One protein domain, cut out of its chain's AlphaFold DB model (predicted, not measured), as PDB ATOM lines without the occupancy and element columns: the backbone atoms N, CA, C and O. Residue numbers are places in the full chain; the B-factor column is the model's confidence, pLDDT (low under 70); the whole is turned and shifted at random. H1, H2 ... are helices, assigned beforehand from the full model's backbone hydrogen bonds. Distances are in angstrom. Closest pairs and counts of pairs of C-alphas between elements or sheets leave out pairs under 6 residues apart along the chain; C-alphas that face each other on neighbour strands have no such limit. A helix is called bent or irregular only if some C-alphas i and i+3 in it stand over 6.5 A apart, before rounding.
ATOM      1  N   VAL A  30     224.158 162.325 199.514       76.50
ATOM      2  CA  VAL A  30     224.640 161.231 198.664       76.50
ATOM      3  C   VAL A  30     226.157 161.196 198.811       76.50
ATOM      4  O   VAL A  30     226.818 162.217 198.642       76.50
ATOM      5  N   ASP A  31     226.704 160.050 199.224       72.50
ATOM      6  CA  ASP A  31     228.145 159.849 199.446       72.50
ATOM      7  C   ASP A  31     228.809 160.907 200.355       72.50
ATOM      8  O   ASP A  31     229.951 161.319 200.155       72.50
ATOM      9  N   GLY A  32     228.073 161.374 201.371       72.94
ATOM     10  CA  GLY A  32     228.535 162.389 202.327       72.94
ATOM     11  C   GLY A  32     228.513 163.830 201.801       72.94
ATOM     12  O   GLY A  32     228.927 164.738 202.519       72.94
ATOM     13  N   ARG A  33     228.017 164.061 200.580       78.50
ATOM     14  CA  ARG A  33     227.792 165.393 199.996       78.50
ATOM     15  C   ARG A  33     226.310 165.718 199.969       78.50
ATOM     16  O   ARG A  33     225.475 164.818 199.899       78.50
ATOM     17  N   THR A  34     225.966 167.001 200.020       82.44
ATOM     18  CA  THR A  34     224.565 167.412 199.879       82.44
ATOM     19  C   THR A  34     224.084 167.071 198.468       82.44
ATOM     20  O   THR A  34     224.810 167.257 197.496       82.44
ATOM     21  N   ILE A  35     222.847 166.595 198.327       83.06
ATOM     22  CA  ILE A  35     222.255 166.250 197.019       83.06
ATOM     23  C   ILE A  35     222.209 167.442 196.043       83.06
ATOM     24  O   ILE A  35     222.025 167.265 194.846       83.06
ATOM     25  N   LEU A  36     222.383 168.659 196.562       82.81
ATOM     26  CA  LEU A  36     222.413 169.913 195.812       82.81
ATOM     27  C   LEU A  36     223.795 170.216 195.209       82.81
ATOM     28  O   LEU A  36     223.899 171.046 194.313       82.81
ATOM     29  N   GLU A  37     224.849 169.580 195.723       78.81
ATOM     30  CA  GLU A  37     226.243 169.750 195.290       78.81
ATOM     31  C   GLU A  37     226.767 168.541 194.507       78.81
ATOM     32  O   GLU A  37     227.885 168.564 193.989       78.81
ATOM     33  N   VAL A  38     225.985 167.464 194.450       79.06
ATOM     34  CA  VAL A  38     226.355 166.238 193.749       79.06
ATOM     35  C   VAL A  38     226.122 166.433 192.260       79.06
ATOM     36  O   VAL A  38     225.005 166.700 191.820       79.06
ATOM     37  N   ASP A  39     227.189 166.258 191.488       79.00
ATOM     38  CA  ASP A  39     227.096 166.148 190.040       79.00
ATOM     39  C   ASP A  39     226.429 164.814 189.688       79.00
ATOM     40  O   ASP A  39     226.987 163.740 189.941       79.00
ATOM     41  N   LEU A  40     225.224 164.880 189.117       79.38
ATOM     42  CA  LEU A  40     224.493 163.687 188.714       79.38
ATOM     43  C   LEU A  40     225.250 162.892 187.647       79.38
ATOM     44  O   LEU A  40     225.125 161.673 187.633       79.38
ATOM     45  N   ASP A  41     226.051 163.515 186.782       77.81
ATOM     46  CA  ASP A  41     226.861 162.812 185.778       77.81
ATOM     47  C   ASP A  41     228.038 162.043 186.365       77.81
ATOM     48  O   ASP A  41     228.460 161.035 185.793       77.81
ATOM     49  N   SER A  42     228.487 162.427 187.559       78.19
ATOM     50  CA  SER A  42     229.515 161.693 188.295       78.19
ATOM     51  C   SER A  42     229.006 160.399 188.952       78.19
ATOM     52  O   SER A  42     229.812 159.570 189.385       78.19
ATOM     53  N   LEU A  43     227.684 160.188 189.014       80.38
ATOM     54  CA  LEU A  43     227.092 158.990 189.612       80.38
ATOM     55  C   LEU A  43     227.289 157.768 188.708       80.38
ATOM     56  O   LEU A  43     226.852 157.731 187.557       80.38
ATOM     57  N   THR A  44     227.918 156.734 189.269       74.88
ATOM     58  CA  THR A  44     228.275 155.496 188.554       74.88
ATOM     59  C   THR A  44     227.070 154.628 188.190       74.88
ATOM     60  O   THR A  44     227.083 153.976 187.148       74.88
ATOM     61  N   ASP A  45     226.022 154.624 189.016       79.19
ATOM     62  CA  ASP A  45     224.788 153.876 188.774       79.19
ATOM     63  C   ASP A  45     223.586 154.820 188.846       79.19
ATOM     64  O   ASP A  45     223.236 155.347 189.903       79.19
ATOM     65  N   LYS A  46     222.946 155.031 187.694       86.38
ATOM     66  CA  LYS A  46     221.719 155.821 187.556       86.38
ATOM     67  C   LYS A  46     220.548 154.860 187.439       86.38
ATOM     68  O   LYS A  46     220.114 154.522 186.337       86.38
ATOM     69  N   ALA A  47     220.047 154.385 188.577       85.44
ATOM     70  CA  ALA A  47     218.975 153.389 188.622       85.44
ATOM     71  C   ALA A  47     217.702 153.835 187.868       85.44
ATOM     72  O   ALA A  47     217.008 152.992 187.300       85.44
ATOM     73  N   TRP A  48     217.455 155.146 187.772       87.69
ATOM     74  CA  TRP A  48     216.367 155.752 186.995       87.69
ATOM     75  C   TRP A  48     216.545 155.694 185.468       87.69
ATOM     76  O   TRP A  48     215.576 155.891 184.743       87.69
ATOM     77  N   ARG A  49     217.746 155.400 184.945       88.00
ATOM     78  CA  ARG A  49     217.988 155.204 183.499       88.00
ATOM     79  C   ARG A  49     217.722 153.768 183.028       88.00
ATOM     80  O   ARG A  49     217.847 153.474 181.839       88.00
ATOM     81  N   ARG A  50     217.397 152.844 183.938       88.75
ATOM     82  CA  ARG A  50     217.129 151.439 183.591       88.75
ATOM     83  C   ARG A  50     215.811 151.319 182.811       88.75
ATOM     84  O   ARG A  50     214.852 152.021 183.130       88.75
ATOM     85  N   PRO A  51     215.716 150.425 181.810       85.75
ATOM     86  CA  PRO A  51     214.478 150.239 181.059       85.75
ATOM     87  C   PRO A  51     213.353 149.776 181.991       85.75
ATOM     88  O   PRO A  51     213.508 148.800 182.724       85.75
ATOM     89  N   GLY A  52     212.222 150.483 181.959       86.06
ATOM     90  CA  GLY A  52     211.083 150.238 182.847       86.06
ATOM     91  C   GLY A  52     211.143 150.964 184.195       86.06
ATOM     92  O   GLY A  52     210.217 150.801 184.984       86.06
ATOM     93  N   ALA A  53     212.185 151.759 184.460       86.12
ATOM     94  CA  ALA A  53     212.192 152.682 185.589       86.12
ATOM     95  C   ALA A  53     211.263 153.874 185.310       86.12
ATOM     96  O   ALA A  53     211.246 154.414 184.202       86.12
ATOM     97  N   ASP A  54     210.500 154.277 186.323       86.06
ATOM     98  CA  ASP A  54     209.701 155.496 186.295       86.06
ATOM     99  C   ASP A  54     210.520 156.638 186.911       86.06
ATOM    100  O   ASP A  54     211.103 156.489 187.986       86.06
ATOM    101  N   LEU A  55     210.580 157.787 186.235       82.81
ATOM    102  CA  LEU A  55     211.286 158.964 186.748       82.81
ATOM    103  C   LEU A  55     210.618 159.523 188.009       82.81
ATOM    104  O   LEU A  55     211.311 160.082 188.855       82.81
ATOM    105  N   SER A  56     209.303 159.340 188.163       84.94
ATOM    106  CA  SER A  56     208.555 159.835 189.324       84.94
ATOM    107  C   SER A  56     208.904 159.125 190.636       84.94
ATOM    108  O   SER A  56     208.657 159.679 191.705       84.94
ATOM    109  N   ASP A  57     209.549 157.955 190.570       84.75
ATOM    110  CA  ASP A  57     210.088 157.267 191.750       84.75
ATOM    111  C   ASP A  57     211.336 157.972 192.322       84.75
ATOM    112  O   ASP A  57     211.713 157.731 193.470       84.75
ATOM    113  N   TRP A  58     211.979 158.845 191.536       85.19
ATOM    114  CA  TRP A  58     213.257 159.488 191.870       85.19
ATOM    115  C   TRP A  58     213.167 161.015 191.905       85.19
ATOM    116  O   TRP A  58     213.803 161.653 192.745       85.19
ATOM    117  N   PHE A  59     212.369 161.605 191.016       86.75
ATOM    118  CA  PHE A  59     212.247 163.046 190.847       86.75
ATOM    119  C   PHE A  59     210.813 163.515 191.117       86.75
ATOM    120  O   PHE A  59     209.848 163.065 190.502       86.75
ATOM    121  N   ASN A  60     210.682 164.474 192.036       86.69
ATOM    122  CA  ASN A  60     209.411 165.125 192.355       86.69
ATOM    123  C   ASN A  60     209.181 166.364 191.474       86.69
ATOM    124  O   ASN A  60     210.077 166.821 190.772       86.69
ATOM    125  N   TYR A  61     207.977 166.940 191.528       86.88
ATOM    126  CA  TYR A  61     207.621 168.197 190.842       86.88
ATOM    127  C   TYR A  61     207.741 168.177 189.309       86.88
ATOM    128  O   TYR A  61     207.744 169.229 188.675       86.88
ATOM    129  N   GLY A  62     207.809 166.986 188.707       85.94
ATOM    130  CA  GLY A  62     208.047 166.841 187.273       85.94
ATOM    131  C   GLY A  62     209.476 167.193 186.863       85.94
ATOM    132  O   GLY A  62     209.707 167.431 185.680       85.94
ATOM    133  N   PHE A  63     210.410 167.238 187.819       87.12
ATOM    134  CA  PHE A  63     211.824 167.259 187.489       87.12
ATOM    135  C   PHE A  63     212.201 165.976 186.748       87.12
ATOM    136  O   PHE A  63     211.665 164.893 186.982       87.12
ATOM    137  N   ASP A  64     213.148 166.131 185.848       88.19
ATOM    138  CA  ASP A  64     213.920 165.069 185.237       88.19
ATOM    139  C   ASP A  64     215.399 165.313 185.550       88.19
ATOM    140  O   ASP A  64     215.764 166.264 186.247       88.19
ATOM    141  N   GLU A  65     216.262 164.447 185.035       88.25
ATOM    142  CA  GLU A  65     217.697 164.528 185.287       88.25
ATOM    143  C   GLU A  65     218.289 165.894 184.888       88.25
ATOM    144  O   GLU A  65     219.049 166.488 185.650       88.25
ATOM    145  N   VAL A  66     217.868 166.430 183.737       87.44
ATOM    146  CA  VAL A  66     218.381 167.686 183.168       87.44
ATOM    147  C   VAL A  66     217.883 168.900 183.952       87.44
ATOM    148  O   VAL A  66     218.644 169.809 184.287       87.44
ATOM    149  N   SER A  67     216.587 168.948 184.253       88.50
ATOM    150  CA  SER A  67     215.989 170.075 184.970       88.50
ATOM    151  C   SER A  67     216.389 170.108 186.447       88.50
ATOM    152  O   SER A  67     216.520 171.198 187.008       88.50
ATOM    153  N   TRP A  68     216.643 168.949 187.065       89.25
ATOM    154  CA  TRP A  68     217.209 168.877 188.410       89.25
ATOM    155  C   TRP A  68     218.634 169.433 188.465       89.25
ATOM    156  O   TRP A  68     218.959 170.228 189.351       89.25
ATOM    157  N   GLU A  69     219.475 169.067 187.500       87.44
ATOM    158  CA  GLU A  69     220.835 169.589 187.391       87.44
ATOM    159  C   GLU A  69     220.822 171.117 187.222       87.44
ATOM    160  O   GLU A  69     221.447 171.845 187.998       87.44
ATOM    161  N   ALA A  70     220.015 171.628 186.287       86.19
ATOM    162  CA  ALA A  70     219.855 173.064 186.067       86.19
ATOM    163  C   ALA A  70     219.358 173.809 187.322       86.19
ATOM    164  O   ALA A  70     219.782 174.939 187.591       86.19
ATOM    165  N   TYR A  71     218.473 173.187 188.107       86.56
ATOM    166  CA  TYR A  71     218.028 173.729 189.390       86.56
ATOM    167  C   TYR A  71     219.180 173.821 190.397       86.56
ATOM    168  O   TYR A  71     219.357 174.873 191.019       86.56
ATOM    169  N   CYS A  72     219.982 172.764 190.533       86.81
ATOM    170  CA  CYS A  72     221.135 172.748 191.432       86.81
ATOM    171  C   CYS A  72     222.162 173.821 191.044       86.81
ATOM    172  O   CYS A  72     222.587 174.593 191.906       86.81
ATOM    173  N   TYR A  73     222.469 173.960 189.748       86.06
ATOM    174  CA  TYR A  73     223.334 175.030 189.237       86.06
ATOM    175  C   TYR A  73     222.804 176.417 189.582       86.06
ATOM    176  O   TYR A  73     223.522 177.215 190.179       86.06
ATOM    177  N   ARG A  74     221.537 176.705 189.264       85.75
ATOM    178  CA  ARG A  74     220.934 178.013 189.560       85.75
ATOM    179  C   ARG A  74     220.946 178.312 191.053       85.75
ATOM    180  O   ARG A  74     221.199 179.439 191.460       85.75
ATOM    181  N   ARG A  75     220.655 177.312 191.884       84.69
ATOM    182  CA  ARG A  75     220.665 177.466 193.338       84.69
ATOM    183  C   ARG A  75     222.066 177.766 193.861       84.69
ATOM    184  O   ARG A  75     222.201 178.621 194.733       84.69
ATOM    185  N   ARG A  76     223.087 177.086 193.335       84.81
ATOM    186  CA  ARG A  76     224.488 177.347 193.670       84.81
ATOM    187  C   ARG A  76     224.902 178.751 193.247       84.81
ATOM    188  O   ARG A  76     225.428 179.472 194.079       84.81
ATOM    189  N   ASP A  77     224.607 179.142 192.012       83.56
ATOM    190  CA  ASP A  77     224.934 180.463 191.466       83.56
ATOM    191  C   ASP A  77     224.302 181.595 192.292       83.56
ATOM    192  O   ASP A  77     224.982 182.512 192.744       83.56
ATOM    193  N   VAL A  78     223.013 181.469 192.626       84.25
ATOM    194  CA  VAL A  78     222.324 182.426 193.508       84.25
ATOM    195  C   VAL A  78     222.922 182.430 194.920       84.25
ATOM    196  O   VAL A  78     223.060 183.492 195.527       84.25
ATOM    197  N   GLY A  79     223.284 181.261 195.457       82.81
ATOM    198  CA  GLY A  79     223.936 181.145 196.762       82.81
ATOM    199  C   GLY A  79     225.327 181.785 196.794       82.81
ATOM    200  O   GLY A  79     225.656 182.494 197.745       82.81
ATOM    201  N   GLU A  80     226.121 181.584 195.746       82.75
ATOM    202  CA  GLU A  80     227.451 182.166 195.578       82.75
ATOM    203  C   GLU A  80     227.366 183.684 195.403       82.75
ATOM    204  O   GLU A  80     228.028 184.422 196.133       82.75
ATOM    205  N   ALA A  81     226.466 184.172 194.546       79.06
ATOM    206  CA  ALA A  81     226.203 185.599 194.385       79.06
ATOM    207  C   ALA A  81     225.769 186.257 195.708       79.06
ATOM    208  O   ALA A  81     226.255 187.334 196.063       79.06
ATOM    209  N   ALA A  82     224.903 185.595 196.483       82.44
ATOM    210  CA  ALA A  82     224.502 186.068 197.805       82.44
ATOM    211  C   ALA A  82     225.679 186.092 198.794       82.44
ATOM    212  O   ALA A  82     225.806 187.038 199.573       82.44
ATOM    213  N   HIS A  83     226.561 185.091 198.754       82.88
ATOM    214  CA  HIS A  83     227.754 185.038 199.599       82.88
ATOM    215  C   HIS A  83     228.761 186.147 199.257       82.88
ATOM    216  O   HIS A  83     229.278 186.814 200.158       82.88
ATOM    217  N   VAL A  84     228.997 186.397 197.969       84.44
ATOM    218  CA  VAL A  84     229.854 187.489 197.491       84.44
ATOM    219  C   VAL A  84     229.282 188.837 197.918       84.44
ATOM    220  O   VAL A  84     229.994 189.663 198.490       84.44
ATOM    221  N   LEU A  85     227.978 189.048 197.730       83.25
ATOM    222  CA  LEU A  85     227.310 190.274 198.154       83.25
ATOM    223  C   LEU A  85     227.397 190.471 199.670       83.25
ATOM    224  O   LEU A  85     227.777 191.550 200.116       83.25
ATOM    225  N   LYS A  86     227.135 189.426 200.461       83.44
ATOM    226  CA  LYS A  86     227.299 189.449 201.921       83.44
ATOM    227  C   LYS A  86     228.723 189.840 202.321       83.44
ATOM    228  O   LYS A  86     228.900 190.699 203.181       83.44
ATOM    229  N   THR A  87     229.727 189.261 201.671       84.50
ATOM    230  CA  THR A  87     231.143 189.564 201.925       84.50
ATOM    231  C   THR A  87     231.469 191.021 201.605       84.50
ATOM    232  O   THR A  87     232.087 191.713 202.411       84.50
ATOM    233  N   ASN A  88     230.992 191.533 200.473       84.31
ATOM    234  CA  ASN A  88     231.226 192.919 200.070       84.31
ATOM    235  C   ASN A  88     230.508 193.925 200.967       84.31
ATOM    236  O   ASN A  88     231.052 194.985 201.254       84.31
ATOM    237  N   VAL A  89     229.325 193.578 201.462       84.25
ATOM    238  CA  VAL A  89     228.568 194.381 202.430       84.25
ATOM    239  C   VAL A  89     229.301 194.466 203.766       84.25
ATOM    240  O   VAL A  89     229.417 195.557 204.322       84.25
ATOM    241  N   ILE A  90     229.854 193.350 204.246       86.94
ATOM    242  CA  ILE A  90     230.687 193.314 205.456       86.94
ATOM    243  C   ILE A  90     231.955 194.158 205.261       86.94
ATOM    244  O   ILE A  90     232.261 195.010 206.096       86.94
ATOM    245  N   ASN A  91     232.650 193.988 204.133       85.81
ATOM    246  CA  ASN A  91     233.869 194.738 203.818       85.81
ATOM    247  C   ASN A  91     233.612 196.245 203.667       85.81
ATOM    248  O   ASN A  91     234.416 197.051 204.124       85.81
ATOM    249  N   PHE A  92     232.494 196.630 203.046       84.50
ATOM    250  CA  PHE A  92     232.113 198.028 202.848       84.50
ATOM    251  C   PHE A  92     231.701 198.706 204.157       84.50
ATOM    252  O   PHE A  92     232.095 199.840 204.416       84.50
ATOM    253  N   ALA A  93     230.916 198.020 204.991       82.94
ATOM    254  CA  ALA A  93     230.473 198.570 206.265       82.94
ATOM    255  C   ALA A  93     231.603 198.633 207.303       82.94
ATOM    256  O   ALA A  93     231.535 199.449 208.217       82.94
ATOM    257  N   GLY A  94     232.605 197.747 207.210       82.75
ATOM    258  CA  GLY A  94     233.598 197.556 208.273       82.75
ATOM    259  C   GLY A  94     232.977 197.061 209.588       82.75
ATOM    260  O   GLY A  94     233.587 197.172 210.650       82.75
ATOM    261  N   LEU A  95     231.748 196.540 209.523       83.31
ATOM    262  CA  LEU A  95     230.948 196.068 210.646       83.31
ATOM    263  C   LEU A  95     230.776 194.549 210.542       83.31
ATOM    264  O   LEU A  95     230.676 194.000 209.447       83.31
ATOM    265  N   GLY A  96     230.702 193.866 211.686       82.12
ATOM    266  CA  GLY A  96     230.344 192.444 211.714       82.12
ATOM    267  C   GLY A  96     228.910 192.210 211.225       82.12
ATOM    268  O   GLY A  96     228.067 193.105 211.316       82.12
ATOM    269  N   GLU A  97     228.616 191.000 210.745       81.06
ATOM    270  CA  GLU A  97     227.293 190.621 210.219       81.06
ATOM    271  C   GLU A  97     226.150 190.990 211.178       81.06
ATOM    272  O   GLU A  97     225.188 191.645 210.774       81.06
ATOM    273  N   ASP A  98     226.299 190.665 212.464       84.94
ATOM    274  CA  ASP A  98     225.281 190.925 213.487       84.94
ATOM    275  C   ASP A  98     225.003 192.422 213.676       84.94
ATOM    276  O   ASP A  98     223.867 192.832 213.916       84.94
ATOM    277  N   GLN A  99     226.028 193.263 213.519       82.00
ATOM    278  CA  GLN A  99     225.885 194.713 213.634       82.00
ATOM    279  C   GLN A  99     225.142 195.287 212.426       82.00
ATOM    280  O   GLN A  99     224.287 196.148 212.599       82.00
ATOM    281  N   ILE A 100     225.390 194.770 211.218       81.69
ATOM    282  CA  ILE A 100     224.697 195.192 209.988       81.69
ATOM    283  C   ILE A 100     223.214 194.794 210.023       81.69
ATOM    284  O   ILE A 100     222.343 195.541 209.563       81.69
ATOM    285  N   VAL A 101     222.901 193.633 210.602       86.69
ATOM    286  CA  VAL A 101     221.519 193.178 210.816       86.69
ATOM    287  C   VAL A 101     220.830 193.958 211.943       86.69
ATOM    288  O   VAL A 101     219.614 194.135 211.903       86.69
ATOM    289  N   ALA A 102     221.576 194.487 212.913       88.62
ATOM    290  CA  ALA A 102     221.032 195.363 213.951       88.62
ATOM    291  C   ALA A 102     220.768 196.804 213.467       88.62
ATOM    292  O   ALA A 102     220.032 197.540 214.126       88.62
ATOM    293  N   LEU A 103     221.332 197.220 212.323       86.19
ATOM    294  CA  LEU A 103     221.086 198.550 211.763       86.19
ATOM    295  C   LEU A 103     219.621 198.725 211.323       86.19
ATOM    296  O   LEU A 103     219.020 197.767 210.815       86.19
ATOM    297  N   PRO A 104     219.072 199.952 211.425       91.50
ATOM    298  CA  PRO A 104     217.786 200.305 210.830       91.50
ATOM    299  C   PRO A 104     217.729 199.958 209.330       91.50
ATOM    300  O   PRO A 104     218.763 200.008 208.649       91.50
ATOM    301  N   PRO A 105     216.544 199.615 208.790       87.38
ATOM    302  CA  PRO A 105     216.398 199.175 207.404       87.38
ATOM    303  C   PRO A 105     216.859 200.231 206.390       87.38
ATOM    304  O   PRO A 105     217.394 199.868 205.344       87.38
ATOM    305  N   GLU A 106     216.737 201.519 206.715       90.94
ATOM    306  CA  GLU A 106     217.192 202.626 205.869       90.94
ATOM    307  C   GLU A 106     218.719 202.621 205.724       90.94
ATOM    308  O   GLU A 106     219.254 202.712 204.617       90.94
ATOM    309  N   VAL A 107     219.434 202.445 206.839       86.06
ATOM    310  CA  VAL A 107     220.904 202.404 206.854       86.06
ATOM    311  C   VAL A 107     221.400 201.119 206.199       86.06
ATOM    312  O   VAL A 107     222.337 201.156 205.406       86.06
ATOM    313  N   ARG A 108     220.732 199.985 206.445       86.88
ATOM    314  CA  ARG A 108     221.054 198.717 205.778       86.88
ATOM    315  C   ARG A 108     220.888 198.822 204.265       86.88
ATOM    316  O   ARG A 108     221.747 198.343 203.532       86.88
ATOM    317  N   GLY A 109     219.827 199.479 203.799       85.00
ATOM    318  CA  GLY A 109     219.608 199.748 202.379       85.00
ATOM    319  C   GLY A 109     220.727 200.592 201.771       85.00
ATOM    320  O   GLY A 109     221.230 200.258 200.700       85.00
ATOM    321  N   MET A 110     221.180 201.630 202.477       86.00
ATOM    322  CA  MET A 110     222.296 202.468 202.029       86.00
ATOM    323  C   MET A 110     223.620 201.693 201.969       86.00
ATOM    324  O   MET A 110     224.348 201.808 200.987       86.00
ATOM    325  N   VAL A 111     223.906 200.857 202.971       85.44
ATOM    326  CA  VAL A 111     225.101 199.999 203.007       85.44
ATOM    327  C   VAL A 111     225.074 198.965 201.878       85.44
ATOM    328  O   VAL A 111     226.060 198.811 201.164       85.44
ATOM    329  N   MET A 112     223.936 198.298 201.668       85.88
ATOM    330  CA  MET A 112     223.742 197.349 200.566       85.88
ATOM    331  C   MET A 112     223.913 198.031 199.205       85.88
ATOM    332  O   MET A 112     224.645 197.540 198.348       85.88
ATOM    333  N   THR A 113     223.292 199.198 199.018       86.50
ATOM    334  CA  THR A 113     223.389 199.967 197.770       86.50
ATOM    335  C   THR A 113     224.827 200.418 197.517       86.50
ATOM    336  O   THR A 113     225.336 200.224 196.418       86.50
ATOM    337  N   GLY A 114     225.528 200.926 198.537       83.31
ATOM    338  CA  GLY A 114     226.941 201.305 198.444       83.31
ATOM    339  C   GLY A 114     227.855 200.126 198.101       83.31
ATOM    340  O   GLY A 114     228.670 200.223 197.185       83.31
ATOM    341  N   ALA A 115     227.660 198.977 198.753       83.81
ATOM    342  CA  ALA A 115     228.423 197.761 198.475       83.81
ATOM    343  C   ALA A 115     228.186 197.230 197.048       83.81
ATOM    344  O   ALA A 115     229.129 196.834 196.363       83.81
ATOM    345  N   THR A 116     226.939 197.261 196.561       83.06
ATOM    346  CA  THR A 116     226.616 196.855 195.179       83.06
ATOM    347  C   THR A 116     227.119 197.845 194.128       83.06
ATOM    348  O   THR A 116     227.547 197.424 193.054       83.06
ATOM    349  N   ALA A 117     227.132 199.148 194.431       83.44
ATOM    350  CA  ALA A 117     227.652 200.177 193.534       83.44
ATOM    351  C   ALA A 117     229.165 200.039 193.322       83.44
ATOM    352  O   ALA A 117     229.633 200.201 192.203       83.44
ATOM    353  N   ILE A 118     229.923 199.676 194.362       77.69
ATOM    354  CA  ILE A 118     231.367 199.418 194.241       77.69
ATOM    355  C   ILE A 118     231.644 198.135 193.445       77.69
ATOM    356  O   ILE A 118     232.618 198.090 192.701       77.69
ATOM    357  N   MET A 119     230.783 197.115 193.541       73.44
ATOM    358  CA  MET A 119     230.906 195.898 192.726       73.44
ATOM    359  C   MET A 119     230.649 196.132 191.234       73.44
ATOM    360  O   MET A 119     231.353 195.572 190.400       73.44
ATOM    361  N   ASN A 120     229.628 196.926 190.901       70.31
ATOM    362  CA  ASN A 120     229.255 197.211 189.511       70.31
ATOM    363  C   ASN A 120     230.003 198.413 188.920       70.31
ATOM    364  O   ASN A 120     229.872 198.691 187.727       70.31
ATOM    365  N   ALA A 121     230.777 199.137 189.732       66.31
ATOM    366  CA  ALA A 121     231.662 200.170 189.230       66.31
ATOM    367  C   ALA A 121     232.804 199.502 188.446       66.31
ATOM    368  O   ALA A 121     233.473 198.613 188.980       66.31
TER     369      ALA A 121
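AT A GLANCE: This is residues 30 to 121 of the 380 residues of the protein "Fip1-domain-containing protein" of Sistotremastrum suecicum HHB10207 ss-3 (UniProt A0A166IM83). One long, straight helix, H1, makes a shaft with a different part at each end: a long looping stretch with no named element, residues 30 to 64, gathers round the end where H1 begins, and H3 is set across the end where H1 finishes, with the short H2 at that same end. Between the two ends the shaft is bare, and residues 77 to 83 of H1 stand free. The printed part has 92 residues, with three named helices in the order H1, H2, H3 and no named strand; the class is all helix, and 51 residues are in the named helices. The whole is extended, with a radius of gyration of the C-alphas of 20.0 A and spans of 58 by 27 by 25 A.

IN THESE COORDINATES: Begin at Val 30, whose C-alpha is at (224.640, 161.231, 198.664); from there residues 30 to 64 run without a named element. Find C-alpha 65 at (217.697, 164.528, 185.287), where H1, residues 65 to 93, begins; it runs 42.0 A to C-alpha 93 at (230.473, 198.570, 206.265). After a tight link of 3 residues comes H2, residues 97 to 102, a short helix of 6 residues. A tight link of 2 residues leads on to H3, residues 105 to 120, which runs 22.1 A and ends with C-alpha 120 at (229.255, 197.211, 189.511). No helix is bent or irregular.

HOW THE PARTS SIT: Look first at residues 85 to 93, the part of H1 with which it touches H3. The closest C-alphas of the two helices are those of Val 89 and Ala 115, 5.2 A apart, and their lines stand about perpendicular, at 73 degrees. With residues 90 to 93 alone, H1 only just touches H2, only at the corner by their link, with 3 pairs of C-alphas within 8 A. The closest C-alphas there are those of Ile 90 and Glu 97, 6.4 A apart, and the lines stand about perpendicular, at 74 degrees. H2 and H3 are close but not clearly touching; their closest C-alphas, those of Ile 100 and Arg 108, are 6.6 A apart. They run opposite ways at a steep tilt of 39 degrees. In H1, H2 and H3, every pair of backbone O of residue i and N of residue i+4 is within hydrogen-bond range.

THE WHOLE: Look at Pro 51 and Val 107 for the two C-alphas farthest apart, 58.5 A. The first and last printed C-alphas, those of Val 30 and Ala 121, are 40.7 A apart. The printed part has no cut. The mean pLDDT of the printed part is 83.6, and residue 121 is the one printed residue under 70.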